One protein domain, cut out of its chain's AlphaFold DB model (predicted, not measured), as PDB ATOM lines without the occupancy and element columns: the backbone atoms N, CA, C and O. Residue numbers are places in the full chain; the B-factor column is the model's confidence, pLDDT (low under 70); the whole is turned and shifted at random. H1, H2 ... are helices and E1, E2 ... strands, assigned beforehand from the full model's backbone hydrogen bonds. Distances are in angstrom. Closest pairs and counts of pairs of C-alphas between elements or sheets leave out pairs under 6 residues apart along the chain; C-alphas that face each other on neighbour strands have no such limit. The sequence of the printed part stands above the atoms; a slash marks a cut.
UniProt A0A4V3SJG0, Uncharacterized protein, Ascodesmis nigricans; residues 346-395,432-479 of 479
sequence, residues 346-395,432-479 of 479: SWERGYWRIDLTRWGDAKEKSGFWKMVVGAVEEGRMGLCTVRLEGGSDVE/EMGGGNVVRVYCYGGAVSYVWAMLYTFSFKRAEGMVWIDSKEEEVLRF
ATOM      1  N   SER A 346     262.667 276.026 246.029       52.03
ATOM      2  CA  SER A 346     262.403 274.925 246.969       52.03
ATOM      3  C   SER A 346     262.059 275.401 248.388       52.03
ATOM      4  O   SER A 346     261.199 274.808 249.028       52.03
ATOM      5  N   TRP A 347     262.640 276.513 248.844       49.97
ATOM      6  CA  TRP A 347     262.370 277.087 250.166       49.97
ATOM      7  C   TRP A 347     261.071 277.908 250.279       49.97
ATOM      8  O   TRP A 347     260.657 278.301 251.369       49.97
ATOM      9  N   GLU A 348     260.414 278.190 249.154       51.72
ATOM     10  CA  GLU A 348     259.063 278.776 249.113       51.72
ATOM     11  C   GLU A 348     257.978 277.693 249.174       51.72
ATOM     12  O   GLU A 348     256.788 277.994 249.156       51.72
ATOM     13  N   ARG A 349     258.386 276.425 249.277       67.12
ATOM     14  CA  ARG A 349     257.551 275.303 249.700       67.12
ATOM     15  C   ARG A 349     257.880 275.086 251.172       67.12
ATOM     16  O   ARG A 349     259.051 274.945 251.494       67.12
ATOM     17  N   GLY A 350     256.892 275.128 252.058       74.75
ATOM     18  CA  GLY A 350     257.135 275.117 253.500       74.75
ATOM     19  C   GLY A 350     255.871 275.376 254.306       74.75
ATOM     20  O   GLY A 350     254.756 275.383 253.768       74.75
ATOM     21  N   TYR A 351     256.042 275.596 255.601       84.44
ATOM     22  CA  TYR A 351     254.960 275.950 256.503       84.44
ATOM     23  C   TYR A 351     255.398 277.004 257.513       84.44
ATOM     24  O   TYR A 351     256.551 277.088 257.934       84.44
ATOM     25  N   TRP A 352     254.433 277.811 257.939       85.00
ATOM     26  CA  TRP A 352     254.624 278.677 259.091       85.00
ATOM     27  C   TRP A 352     254.432 277.860 260.355       85.00
ATOM     28  O   TRP A 352     253.343 277.338 260.588       85.00
ATOM     29  N   ARG A 353     255.474 277.765 261.176       89.25
ATOM     30  CA  ARG A 353     255.391 277.272 262.545       89.25
ATOM     31  C   ARG A 353     255.138 278.458 263.468       89.25
ATOM     32  O   ARG A 353     255.967 279.354 263.588       89.25
ATOM     33  N   ILE A 354     253.965 278.491 264.080       88.56
ATOM     34  CA  ILE A 354     253.492 279.593 264.913       88.56
ATOM     35  C   ILE A 354     253.386 279.092 266.345       88.56
ATOM     36  O   ILE A 354     252.552 278.234 266.639       88.56
ATOM     37  N   ASP A 355     254.206 279.647 267.230       89.06
ATOM     38  CA  ASP A 355     254.097 279.407 268.662       89.06
ATOM     39  C   ASP A 355     253.066 280.355 269.306       89.06
ATOM     40  O   ASP A 355     253.264 281.563 269.443       89.06
ATOM     41  N   LEU A 356     251.934 279.784 269.707       87.38
ATOM     42  CA  LEU A 356     250.829 280.435 270.407       87.38
ATOM     43  C   LEU A 356     250.971 280.365 271.938       87.38
ATOM     44  O   LEU A 356     250.037 280.760 272.639       87.38
ATOM     45  N   THR A 357     252.077 279.857 272.504       86.81
ATOM     46  CA  THR A 357     252.265 279.763 273.974       86.81
ATOM     47  C   THR A 357     252.152 281.129 274.637       86.81
ATOM     48  O   THR A 357     251.579 281.267 275.715       86.81
ATOM     49  N   ARG A 358     252.655 282.158 273.955       83.56
ATOM     50  CA  ARG A 358     252.665 283.545 274.428       83.56
ATOM     51  C   ARG A 358     251.308 284.236 274.317       83.56
ATOM     52  O   ARG A 358     251.135 285.344 274.820       83.56
ATOM     53  N   TRP A 359     250.346 283.606 273.650       85.38
ATOM     54  CA  TRP A 359     249.009 284.147 273.467       85.38
ATOM     55  C   TRP A 359     248.187 283.748 274.687       85.38
ATOM     56  O   TRP A 359     247.513 282.718 274.705       85.38
ATOM     57  N   GLY A 360     248.333 284.538 275.752       80.25
ATOM     58  CA  GLY A 360     247.740 284.241 277.055       80.25
ATOM     59  C   GLY A 360     246.209 284.253 277.060       80.25
ATOM     60  O   GLY A 360     245.607 283.636 277.933       80.25
ATOM     61  N   ASP A 361     245.571 284.914 276.089       84.62
ATOM     62  CA  ASP A 361     244.114 284.972 275.981       84.62
ATOM     63  C   ASP A 361     243.594 284.022 274.889       84.62
ATOM     64  O   ASP A 361     243.957 284.104 273.712       84.62
ATOM     65  N   ALA A 362     242.672 283.136 275.268       81.88
ATOM     66  CA  ALA A 362     241.966 282.258 274.340       81.88
ATOM     67  C   ALA A 362     241.212 283.038 273.245       81.88
ATOM     68  O   ALA A 362     241.069 282.546 272.120       81.88
ATOM     69  N   LYS A 363     240.762 284.271 273.532       83.88
ATOM     70  CA  LYS A 363     240.121 285.141 272.535       83.88
ATOM     71  C   LYS A 363     241.071 285.537 271.414       83.88
ATOM     72  O   LYS A 363     240.625 285.654 270.278       83.88
ATOM     73  N   GLU A 364     242.358 285.704 271.704       80.25
ATOM     74  CA  GLU A 364     243.362 286.047 270.693       80.25
ATOM     75  C   GLU A 364     243.592 284.871 269.744       80.25
ATOM     76  O   GLU A 364     243.532 285.042 268.526       80.25
ATOM     77  N   LYS A 365     243.740 283.656 270.295       82.44
ATOM     78  CA  LYS A 365     243.846 282.423 269.496       82.44
ATOM     79  C   LYS A 365     242.612 282.240 268.611       82.44
ATOM     80  O   LYS A 365     242.736 282.036 267.407       82.44
ATOM     81  N   SER A 366     241.414 282.385 269.186       80.56
ATOM     82  CA  SER A 366     240.153 282.312 268.434       80.56
ATOM     83  C   SER A 366     240.041 283.405 267.364       80.56
ATOM     84  O   SER A 366     239.569 283.137 266.261       80.56
ATOM     85  N   GLY A 367     240.494 284.627 267.662       82.56
ATOM     86  CA  GLY A 367     240.493 285.754 266.730       82.56
ATOM     87  C   GLY A 367     241.374 285.506 265.509       82.56
ATOM     88  O   GLY A 367     240.930 285.735 264.385       82.56
ATOM     89  N   PHE A 368     242.575 284.964 265.714       82.00
ATOM     90  CA  PHE A 368     243.445 284.536 264.620       82.00
ATOM     91  C   PHE A 368     242.780 283.472 263.750       82.00
ATOM     92  O   PHE A 368     242.720 283.641 262.537       82.00
ATOM     93  N   TRP A 369     242.204 282.426 264.351       81.25
ATOM     94  CA  TRP A 369     241.553 281.365 263.580       81.25
ATOM     95  C   TRP A 369     240.367 281.850 262.767       81.25
ATOM     96  O   TRP A 369     240.274 281.538 261.584       81.25
ATOM     97  N   LYS A 370     239.488 282.658 263.366       82.62
ATOM     98  CA  LYS A 370     238.356 283.262 262.648       82.62
ATOM     99  C   LYS A 370     238.822 284.090 261.459       82.62
ATOM    100  O   LYS A 370     238.162 284.105 260.429       82.62
ATOM    101  N   MET A 371     239.953 284.768 261.598       79.31
ATOM    102  CA  MET A 371     240.522 285.588 260.540       79.31
ATOM    103  C   MET A 371     241.181 284.748 259.442       79.31
ATOM    104  O   MET A 371     240.962 285.041 258.271       79.31
ATOM    105  N   VAL A 372     241.903 283.677 259.790       76.81
ATOM    106  CA  VAL A 372     242.428 282.698 258.820       76.81
ATOM    107  C   VAL A 372     241.278 282.068 258.032       76.81
ATOM    108  O   VAL A 372     241.309 282.084 256.806       76.81
ATOM    109  N   VAL A 373     240.236 281.593 258.722       79.06
ATOM    110  CA  VAL A 373     239.023 281.039 258.099       79.06
ATOM    111  C   VAL A 373     238.366 282.076 257.193       79.06
ATOM    112  O   VAL A 373     238.192 281.809 256.011       79.06
ATOM    113  N   GLY A 374     238.121 283.292 257.691       79.00
ATOM    114  CA  GLY A 374     237.551 284.367 256.879       79.00
ATOM    115  C   GLY A 374     238.432 284.744 255.684       79.00
ATOM    116  O   GLY A 374     237.934 285.097 254.625       79.00
ATOM    117  N   ALA A 375     239.760 284.654 255.791       73.12
ATOM    118  CA  ALA A 375     240.654 284.874 254.659       73.12
ATOM    119  C   ALA A 375     240.549 283.769 253.597       73.12
ATOM    120  O   ALA A 375     240.609 284.094 252.412       73.12
ATOM    121  N   VAL A 376     240.367 282.505 253.993       69.25
ATOM    122  CA  VAL A 376     240.126 281.388 253.060       69.25
ATOM    123  C   VAL A 376     238.744 281.498 252.420       69.25
ATOM    124  O   VAL A 376     238.637 281.428 251.199       69.25
ATOM    125  N   GLU A 377     237.697 281.713 253.221       71.94
ATOM    126  CA  GLU A 377     236.306 281.823 252.754       71.94
ATOM    127  C   GLU A 377     236.126 282.978 251.764       71.94
ATOM    128  O   GLU A 377     235.445 282.840 250.752       71.94
ATOM    129  N   GLU A 378     236.797 284.105 252.004       74.81
ATOM    130  CA  GLU A 378     236.775 285.256 251.102       74.81
ATOM    131  C   GLU A 378     237.719 285.099 249.887       74.81
ATOM    132  O   GLU A 378     237.905 286.045 249.119       74.81
ATOM    133  N   GLY A 379     238.363 283.936 249.715       60.53
ATOM    134  CA  GLY A 379     239.296 283.657 248.616       60.53
ATOM    135  C   GLY A 379     240.580 284.494 248.658       60.53
ATOM    136  O   GLY A 379     241.306 284.589 247.669       60.53
ATOM    137  N   ARG A 380     240.862 285.133 249.798       58.09
ATOM    138  CA  ARG A 380     242.033 286.001 250.016       58.09
ATOM    139  C   ARG A 380     243.287 285.209 250.326       58.09
ATOM    140  O   ARG A 380     244.397 285.692 250.115       58.09
ATOM    141  N   MET A 381     243.091 284.007 250.839       62.75
ATOM    142  CA  MET A 381     244.123 283.020 251.051       62.75
ATOM    143  C   MET A 381     243.800 281.803 250.193       62.75
ATOM    144  O   MET A 381     242.649 281.378 250.115       62.75
ATOM    145  N   GLY A 382     244.823 281.247 249.543       65.50
ATOM    146  CA  GLY A 382     244.696 279.924 248.941       65.50
ATOM    147  C   GLY A 382     244.367 278.879 250.007       65.50
ATOM    148  O   GLY A 382     244.507 279.138 251.206       65.50
ATOM    149  N   LEU A 383     243.955 277.689 249.571       62.94
ATOM    150  CA  LEU A 383     243.731 276.576 250.486       62.94
ATOM    151  C   LEU A 383     244.995 276.363 251.334       62.94
ATOM    152  O   LEU A 383     246.089 276.187 250.793       62.94
ATOM    153  N   CYS A 384     244.846 276.419 252.652       75.50
ATOM    154  CA  CYS A 384     245.911 276.121 253.596       75.50
ATOM    155  C   CYS A 384     245.540 274.880 254.396       75.50
ATOM    156  O   CYS A 384     244.374 274.688 254.752       75.50
ATOM    157  N   THR A 385     246.542 274.084 254.748       78.56
ATOM    158  CA  THR A 385     246.356 273.014 255.726       78.56
ATOM    159  C   THR A 385     246.920 273.491 257.047       78.56
ATOM    160  O   THR A 385     248.078 273.897 257.135       78.56
ATOM    161  N   VAL A 386     246.095 273.454 258.081       81.81
ATOM    162  CA  VAL A 386     246.493 273.822 259.433       81.81
ATOM    163  C   VAL A 386     246.623 272.548 260.247       81.81
ATOM    164  O   VAL A 386     245.673 271.774 260.341       81.81
ATOM    165  N   ARG A 387     247.784 272.341 260.865       83.50
ATOM    166  CA  ARG A 387     248.024 271.230 261.786       83.50
ATOM    167  C   ARG A 387     248.463 271.776 263.132       83.50
ATOM    168  O   ARG A 387     249.427 272.529 263.207       83.50
ATOM    169  N   LEU A 388     247.779 271.382 264.197       84.00
ATOM    170  CA  LEU A 388     248.257 271.644 265.547       84.00
ATOM    171  C   LEU A 388     249.357 270.635 265.885       84.00
ATOM    172  O   LEU A 388     249.156 269.427 265.740       84.00
ATOM    173  N   GLU A 389     250.513 271.114 266.329       86.88
ATOM    174  CA  GLU A 389     251.482 270.267 267.018       86.88
ATOM    175  C   GLU A 389     250.913 269.982 268.410       86.88
ATOM    176  O   GLU A 389     251.009 270.796 269.332       86.88
ATOM    177  N   GLY A 390     250.267 268.826 268.554       75.44
ATOM    178  CA  GLY A 390     250.029 268.265 269.874       75.44
ATOM    179  C   GLY A 390     251.381 267.970 270.514       75.44
ATOM    180  O   GLY A 390     252.227 267.334 269.889       75.44
ATOM    181  N   GLY A 391     251.593 268.425 271.751       58.41
ATOM    182  CA  GLY A 391     252.636 267.819 272.579       58.41
ATOM    183  C   GLY A 391     252.364 266.316 272.636       58.41
ATOM    184  O   GLY A 391     251.196 265.931 272.721       58.41
ATOM    185  N   SER A 392     253.405 265.493 272.537       56.47
ATOM    186  CA  SER A 392     253.351 264.019 272.570       56.47
ATOM    187  C   SER A 392     252.331 263.462 273.573       56.47
ATOM    188  O   SER A 392     251.601 262.521 273.277       56.47
ATOM    189  N   ASP A 393     252.198 264.127 274.716       58.41
ATOM    190  CA  ASP A 393     251.353 263.745 275.847       58.41
ATOM    191  C   ASP A 393     249.839 263.843 275.553       58.41
ATOM    192  O   ASP A 393     249.005 263.293 276.275       58.41
ATOM    193  N   VAL A 394     249.444 264.577 274.507       57.50
ATOM    194  CA  VAL A 394     248.036 264.759 274.122       57.50
ATOM    195  C   VAL A 394     247.526 263.574 273.308       57.50
ATOM    196  O   VAL A 394     246.377 263.180 273.505       57.50
ATOM    197  N   GLU A 395     248.339 262.993 272.421       59.47
ATOM    198  CA  GLU A 395     247.928 261.791 271.681       59.47
ATOM    199  C   GLU A 395     247.774 260.590 272.612       59.47
ATOM    200  O   GLU A 395     246.790 259.859 272.492       59.47
ATOM    201  N   GLU A 432     238.642 270.622 270.937       45.91
ATOM    202  CA  GLU A 432     239.280 269.407 270.404       45.91
ATOM    203  C   GLU A 432     240.732 269.593 269.966       45.91
ATOM    204  O   GLU A 432     241.494 268.626 269.940       45.91
ATOM    205  N   MET A 433     241.136 270.826 269.657       49.75
ATOM    206  CA  MET A 433     242.538 271.194 269.488       49.75
ATOM    207  C   MET A 433     243.193 271.087 270.869       49.75
ATOM    208  O   MET A 433     243.166 272.037 271.650       49.75
ATOM    209  N   GLY A 434     243.679 269.889 271.217       53.50
ATOM    210  CA  GLY A 434     244.335 269.616 272.495       53.50
ATOM    211  C   GLY A 434     245.418 270.651 272.796       53.50
ATOM    212  O   GLY A 434     245.859 271.344 271.893       53.50
ATOM    213  N   GLY A 435     245.834 270.787 274.059       60.47
ATOM    214  CA  GLY A 435     246.631 271.916 274.584       60.47
ATOM    215  C   GLY A 435     247.993 272.231 273.932       60.47
ATOM    216  O   GLY A 435     248.777 272.979 274.514       60.47
ATOM    217  N   GLY A 436     248.290 271.682 272.756       70.94
ATOM    218  CA  GLY A 436     249.320 272.149 271.850       70.94
ATOM    219  C   GLY A 436     249.190 273.647 271.594       70.94
ATOM    220  O   GLY A 436     248.145 274.172 271.216       70.94
ATOM    221  N   ASN A 437     250.289 274.342 271.839       86.00
ATOM    222  CA  ASN A 437     250.395 275.768 271.590       86.00
ATOM    223  C   ASN A 437     251.090 276.062 270.265       86.00
ATOM    224  O   ASN A 437     251.172 277.220 269.897       86.00
ATOM    225  N   VAL A 438     251.574 275.058 269.539       87.38
ATOM    226  CA  VAL A 438     252.291 275.286 268.288       87.38
ATOM    227  C   VAL A 438     251.435 274.844 267.109       87.38
ATOM    228  O   VAL A 438     250.808 273.789 267.126       87.38
ATOM    229  N   VAL A 439     251.389 275.680 266.082       87.38
ATOM    230  CA  VAL A 439     250.607 275.473 264.864       87.38
ATOM    231  C   VAL A 439     251.539 275.425 263.670       87.38
ATOM    232  O   VAL A 439     252.403 276.281 263.531       87.38
ATOM    233  N   ARG A 440     251.299 274.496 262.750       87.62
ATOM    234  CA  ARG A 440     251.862 274.495 261.399       87.62
ATOM    235  C   ARG A 440     250.800 274.944 260.404       87.62
ATOM    236  O   ARG A 440     249.748 274.313 260.303       87.62
ATOM    237  N   VAL A 441     251.068 276.011 259.660       84.81
ATOM    238  CA  VAL A 441     250.221 276.484 258.558       84.81
ATOM    239  C   VAL A 441     250.941 276.205 257.246       84.81
ATOM    240  O   VAL A 441     251.831 276.951 256.831       84.81
ATOM    241  N   TYR A 442     250.559 275.111 256.598       80.81
ATOM    242  CA  TYR A 442     251.055 274.733 255.282       80.81
ATOM    243  C   TYR A 442     250.408 275.625 254.230       80.81
ATOM    244  O   TYR A 442     249.179 275.702 254.122       80.81
ATOM    245  N   CYS A 443     251.251 276.304 253.463       78.50
ATOM    246  CA  CYS A 443     250.828 277.229 252.422       78.50
ATOM    247  C   CYS A 443     251.220 276.645 251.069       78.50
ATOM    248  O   CYS A 443     252.390 276.340 250.845       78.50
ATOM    249  N   TYR A 444     250.263 276.516 250.153       66.44
ATOM    250  CA  TYR A 444     250.537 276.021 248.806       66.44
ATOM    251  C   TYR A 444     250.635 277.190 247.812       66.44
ATOM    252  O   TYR A 444     249.747 278.039 247.729       66.44
ATOM    253  N   GLY A 445     251.725 277.236 247.040       66.50
ATOM    254  CA  GLY A 445     251.913 278.189 245.940       66.50
ATOM    255  C   GLY A 445     252.078 279.652 246.377       66.50
ATOM    256  O   GLY A 445     252.704 279.952 247.389       66.50
ATOM    257  N   GLY A 446     251.499 280.588 245.612       55.84
ATOM    258  CA  GLY A 446     251.601 282.038 245.858       55.84
ATOM    259  C   GLY A 446     251.003 282.526 247.190       55.84
ATOM    260  O   GLY A 446     251.188 283.692 247.551       55.84
ATOM    261  N   ALA A 447     250.325 281.640 247.934       63.06
ATOM    262  CA  ALA A 447     249.747 281.907 249.248       63.06
ATOM    263  C   ALA A 447     250.795 282.307 250.300       63.06
ATOM    264  O   ALA A 447     250.464 283.061 251.210       63.06
ATOM    265  N   VAL A 448     252.059 281.884 250.154       66.12
ATOM    266  CA  VAL A 448     253.145 282.185 251.111       66.12
ATOM    267  C   VAL A 448     253.269 283.686 251.378       66.12
ATOM    268  O   VAL A 448     253.371 284.107 252.526       66.12
ATOM    269  N   SER A 449     253.173 284.501 250.327       62.88
ATOM    270  CA  SER A 449     253.237 285.966 250.406       62.88
ATOM    271  C   SER A 449     252.074 286.574 251.201       62.88
ATOM    272  O   SER A 449     252.271 287.540 251.938       62.88
ATOM    273  N   TYR A 450     250.870 286.011 251.064       63.88
ATOM    274  CA  TYR A 450     249.666 286.477 251.761       63.88
ATOM    275  C   TYR A 450     249.684 286.067 253.225       63.88
ATOM    276  O   TYR A 450     249.387 286.887 254.093       63.88
ATOM    277  N   VAL A 451     250.099 284.830 253.504       66.31
ATOM    278  CA  VAL A 451     250.278 284.364 254.880       66.31
ATOM    279  C   VAL A 451     251.374 285.166 255.559       66.31
ATOM    280  O   VAL A 451     251.174 285.624 256.673       66.31
ATOM    281  N   TRP A 452     252.471 285.479 254.867       66.25
ATOM    282  CA  TRP A 452     253.493 286.376 255.401       66.25
ATOM    283  C   TRP A 452     252.952 287.776 255.717       66.25
ATOM    284  O   TRP A 452     253.182 288.281 256.811       66.25
ATOM    285  N   ALA A 453     252.210 288.405 254.798       65.50
ATOM    286  CA  ALA A 453     251.649 289.738 255.020       65.50
ATOM    287  C   ALA A 453     250.636 289.751 256.178       65.50
ATOM    288  O   ALA A 453     250.610 290.691 256.976       65.50
ATOM    289  N   MET A 454     249.835 288.690 256.299       67.88
ATOM    290  CA  MET A 454     248.916 288.478 257.414       67.88
ATOM    291  C   MET A 454     249.683 288.313 258.724       67.88
ATOM    292  O   MET A 454     249.455 289.057 259.669       67.88
ATOM    293  N   LEU A 455     250.655 287.406 258.774       66.38
ATOM    294  CA  LEU A 455     251.451 287.198 259.976       66.38
ATOM    295  C   LEU A 455     252.148 288.496 260.371       66.38
ATOM    296  O   LEU A 455     251.936 288.951 261.480       66.38
ATOM    297  N   TYR A 456     252.840 289.174 259.457       64.75
ATOM    298  CA  TYR A 456     253.532 290.441 259.715       64.75
ATOM    299  C   TYR A 456     252.621 291.562 260.251       64.75
ATOM    300  O   TYR A 456     253.002 292.308 261.154       64.75
ATOM    301  N   THR A 457     251.405 291.701 259.712       62.03
ATOM    302  CA  THR A 457     250.460 292.739 260.165       62.03
ATOM    303  C   THR A 457     249.926 292.464 261.568       62.03
ATOM    304  O   THR A 457     249.795 293.394 262.364       62.03
ATOM    305  N   PHE A 458     249.683 291.200 261.915       57.44
ATOM    306  CA  PHE A 458     249.208 290.814 263.248       57.44
ATOM    307  C   PHE A 458     250.334 290.652 264.267       57.44
ATOM    308  O   PHE A 458     250.137 290.812 265.473       57.44
ATOM    309  N   SER A 459     251.539 290.391 263.782       57.12
ATOM    310  CA  SER A 459     252.710 290.127 264.591       57.12
ATOM    311  C   SER A 459     253.473 291.384 264.992       57.12
ATOM    312  O   SER A 459     254.400 291.295 265.794       57.12
ATOM    313  N   PHE A 460     253.035 292.567 264.548       54.88
ATOM    314  CA  PHE A 460     253.696 293.854 264.803       54.88
ATOM    315  C   PHE A 460     253.915 294.182 266.299       54.88
ATOM    316  O   PHE A 460     254.605 295.144 266.626       54.88
ATOM    317  N   LYS A 461     253.367 293.380 267.228       57.28
ATOM    318  CA  LYS A 461     253.785 293.357 268.642       57.28
ATOM    319  C   LYS A 461     254.080 291.969 269.239       57.28
ATOM    320  O   LYS A 461     254.432 291.917 270.413       57.28
ATOM    321  N   ARG A 462     253.886 290.863 268.504       64.50
ATOM    322  CA  ARG A 462     253.929 289.473 269.023       64.50
ATOM    323  C   ARG A 462     254.340 288.419 267.979       64.50
ATOM    324  O   ARG A 462     253.860 287.292 268.021       64.50
ATOM    325  N   ALA A 463     255.208 288.787 267.038       66.38
ATOM    326  CA  ALA A 463     255.813 287.858 266.073       66.38
ATOM    327  C   ALA A 463     256.754 286.841 266.685       66.38
ATOM    328  O   ALA A 463     257.086 285.859 266.032       66.38
ATOM    329  N   GLU A 464     257.165 287.105 267.919       72.38
ATOM    330  CA  GLU A 464     258.217 286.369 268.580       72.38
ATOM    331  C   GLU A 464     257.852 284.886 268.696       72.38
ATOM    332  O   GLU A 464     256.885 284.521 269.371       72.38
ATOM    333  N   GLY A 465     258.634 284.044 268.019       77.38
ATOM    334  CA  GLY A 465     258.413 282.597 267.954       77.38
ATOM    335  C   GLY A 465     257.704 282.113 266.686       77.38
ATOM    336  O   GLY A 465     257.465 280.913 266.551       77.38
ATOM    337  N   MET A 466     257.391 283.003 265.739       84.00
ATOM    338  CA  MET A 466     256.983 282.605 264.392       84.00
ATOM    339  C   MET A 466     258.208 282.244 263.562       84.00
ATOM    340  O   MET A 466     259.122 283.054 263.393       84.00
ATOM    341  N   VAL A 467     258.199 281.043 263.000       85.00
ATOM    342  CA  VAL A 467     259.281 280.535 262.162       85.00
ATOM    343  C   VAL A 467     258.703 280.066 260.832       85.00
ATOM    344  O   VAL A 467     257.737 279.308 260.801       85.00
ATOM    345  N   TRP A 468     259.268 280.524 259.719       83.44
ATOM    346  CA  TRP A 468     259.059 279.883 258.425       83.44
ATOM    347  C   TRP A 468     260.023 278.712 258.325       83.44
ATOM    348  O   TRP A 468     261.242 278.910 258.335       83.44
ATOM    349  N   ILE A 469     259.454 277.518 258.238       81.56
ATOM    350  CA  ILE A 469     260.189 276.282 258.031       81.56
ATOM    351  C   ILE A 469     259.962 275.872 256.587       81.56
ATOM    352  O   ILE A 469     258.820 275.804 256.119       81.56
ATOM    353  N   ASP A 470     261.043 275.656 255.856       82.75
ATOM    354  CA  ASP A 470     260.936 275.260 254.467       82.75
ATOM    355  C   ASP A 470     260.668 273.755 254.291       82.75
ATOM    356  O   ASP A 470     260.505 272.994 255.241       82.75
ATOM    357  N   SER A 471     260.579 273.313 253.040       75.88
ATOM    358  CA  SER A 471     260.320 271.914 252.687       75.88
ATOM    359  C   SER A 471     261.417 270.937 253.114       75.88
ATOM    360  O   SER A 471     261.188 269.731 253.052       75.88
ATOM    361  N   LYS A 472     262.588 271.431 253.533       78.06
ATOM    362  CA  LYS A 472     263.689 270.632 254.078       78.06
ATOM    363  C   LYS A 472     263.709 270.628 255.606       78.06
ATOM    364  O   LYS A 472     264.659 270.118 256.187       78.06
ATOM    365  N   GLU A 473     262.671 271.172 256.242       82.06
ATOM    366  CA  GLU A 473     262.606 271.380 257.690       82.06
ATOM    367  C   GLU A 473     263.690 272.349 258.206       82.06
ATOM    368  O   GLU A 473     264.009 272.365 259.396       82.06
ATOM    369  N   GLU A 474     264.242 273.196 257.328       81.12
ATOM    370  CA  GLU A 474     265.202 274.225 257.714       81.12
ATOM    371  C   GLU A 474     264.466 275.517 258.079       81.12
ATOM    372  O   GLU A 474     263.545 275.972 257.391       81.12
ATOM    373  N   GLU A 475     264.878 276.139 259.183       85.50
ATOM    374  CA  GLU A 475     264.370 277.452 259.557       85.50
ATOM    375  C   GLU A 475     264.957 278.516 258.630       85.50
ATOM    376  O   GLU A 475     266.144 278.837 258.686       85.50
ATOM    377  N   VAL A 476     264.112 279.101 257.789       77.25
ATOM    378  CA  VAL A 476     264.551 280.109 256.816       77.25
ATOM    379  C   VAL A 476     264.265 281.522 257.316       77.25
ATOM    380  O   VAL A 476     265.010 282.452 257.010       77.25
ATOM    381  N   LEU A 477     263.192 281.709 258.091       77.06
ATOM    382  CA  LEU A 477     262.859 282.996 258.708       77.06
ATOM    383  C   LEU A 477     262.393 282.775 260.140       77.06
ATOM    384  O   LEU A 477     261.593 281.883 260.388       77.06
ATOM    385  N   ARG A 478     262.829 283.633 261.058       81.69
ATOM    386  CA  ARG A 478     262.382 283.671 262.452       81.69
ATOM    387  C   ARG A 478     262.056 285.112 262.818       81.69
ATOM    388  O   ARG A 478     262.778 286.021 262.400       81.69
ATOM    389  N   PHE A 479     260.985 285.302 263.577       68.88
ATOM    390  CA  PHE A 479     260.534 286.604 264.057       68.88
ATOM    391  C   PHE A 479     260.453 286.654 265.578       68.88
ATOM    392  O   PHE A 479     260.308 285.576 266.210       68.88
TER     393      PHE A 479
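Overview. This is residues 346 to 395 and 432 to 479 of the 479 residues of an uncharacterized protein of Ascodesmis nigricans (UniProt A0A4V3SJG0). A strongly twisted sheet of five antiparallel strands forms a wall, with helix H3 lying over one face along the strands. The longer helix H1 lies beside H3 and only grazes the sheet, while the short helix H2 lies away from the sheet, beyond the last residue of E2. The 98 printed residues hold three named helices and five named strands, along the chain E1, H1, E2, H2, E3, H3, E4, E5, and the sheet's order is E2, E3, E1, E4, E5. The class is mixed, helices and strands; the whole is compact and rounded, with a radius of gyration of the C-alphas of 13.0 A and spans of 33 by 30 by 26 A.

Arrangement. Strand E1, residues 350 to 355, is antiparallel to E3, residues 438 to 443, at 155 degrees, with N 354 and O 439 2.8 A apart. On its other side E1 is antiparallel to E4, residues 466 to 470, with N 351 and O 469 2.8 A apart. Helix H1, residues 362 to 377, grazes the sheet with its residues 369 to 376. Edge strand E2, residues 384 to 389, is antiparallel to E3, with N 387 and O 440 2.8 A apart; the closest C-alphas of H1 and E2 are those of Val 376 and Cys 384, 7.8 A. E1, H1 and E2 make a split strand-helix-strand unit, two strands running the same way with E3 between them, and its crossover is right-handed. H2, residues 392 to 395, is not on the sheet. H3, residues 447 to 459, is on the sheet at a height of 9.6 A, giving two layers, helix over sheet. It runs along the strands, at 11 degrees to E1 on the local plane, over E1 and only just over E3, on which 3 of its C-alphas fall. The closest C-alphas of E3 and H3 are those of Cys 443 and Val 451, 7.6 A. E3, H3 and E4 make a second split strand-helix-strand unit, with E1 between the two strands in the sheet, and its crossover is also right-handed. H1 and H3 are near each other, with 9 pairs of C-alphas within 10 A. E5, residues 475 to 478, is the other edge strand and forms a hairpin with E4, with N 468 and O 477 2.8 A apart. In H1 and H3 every O i to N i+4 pair is within hydrogen-bond range; H2 is too short for one.

Along the chain. E1 begins at C-alpha 350 (257.135, 275.117, 253.500) and is 16.0 A long. H1 is 22.3 A long, E2 15.7 A, E3 16.1 A, H3 17.7 A and E4 13.0 A. E5 ends at C-alpha 478 (262.382, 283.671, 262.452).

Size, cuts and confidence. The C-alphas farthest apart, of Glu 378 and Asp 393, are 35.9 A apart. Residues 396 to 431 are not printed, and C-alphas 395 and 432 are 11.6 A apart across this cut; of the links printed whole, none is long. Mean pLDDT of the printed part is 73.0, with 40 residues under 70, among them 391 to 395, 432 to 435 and 444 to 463.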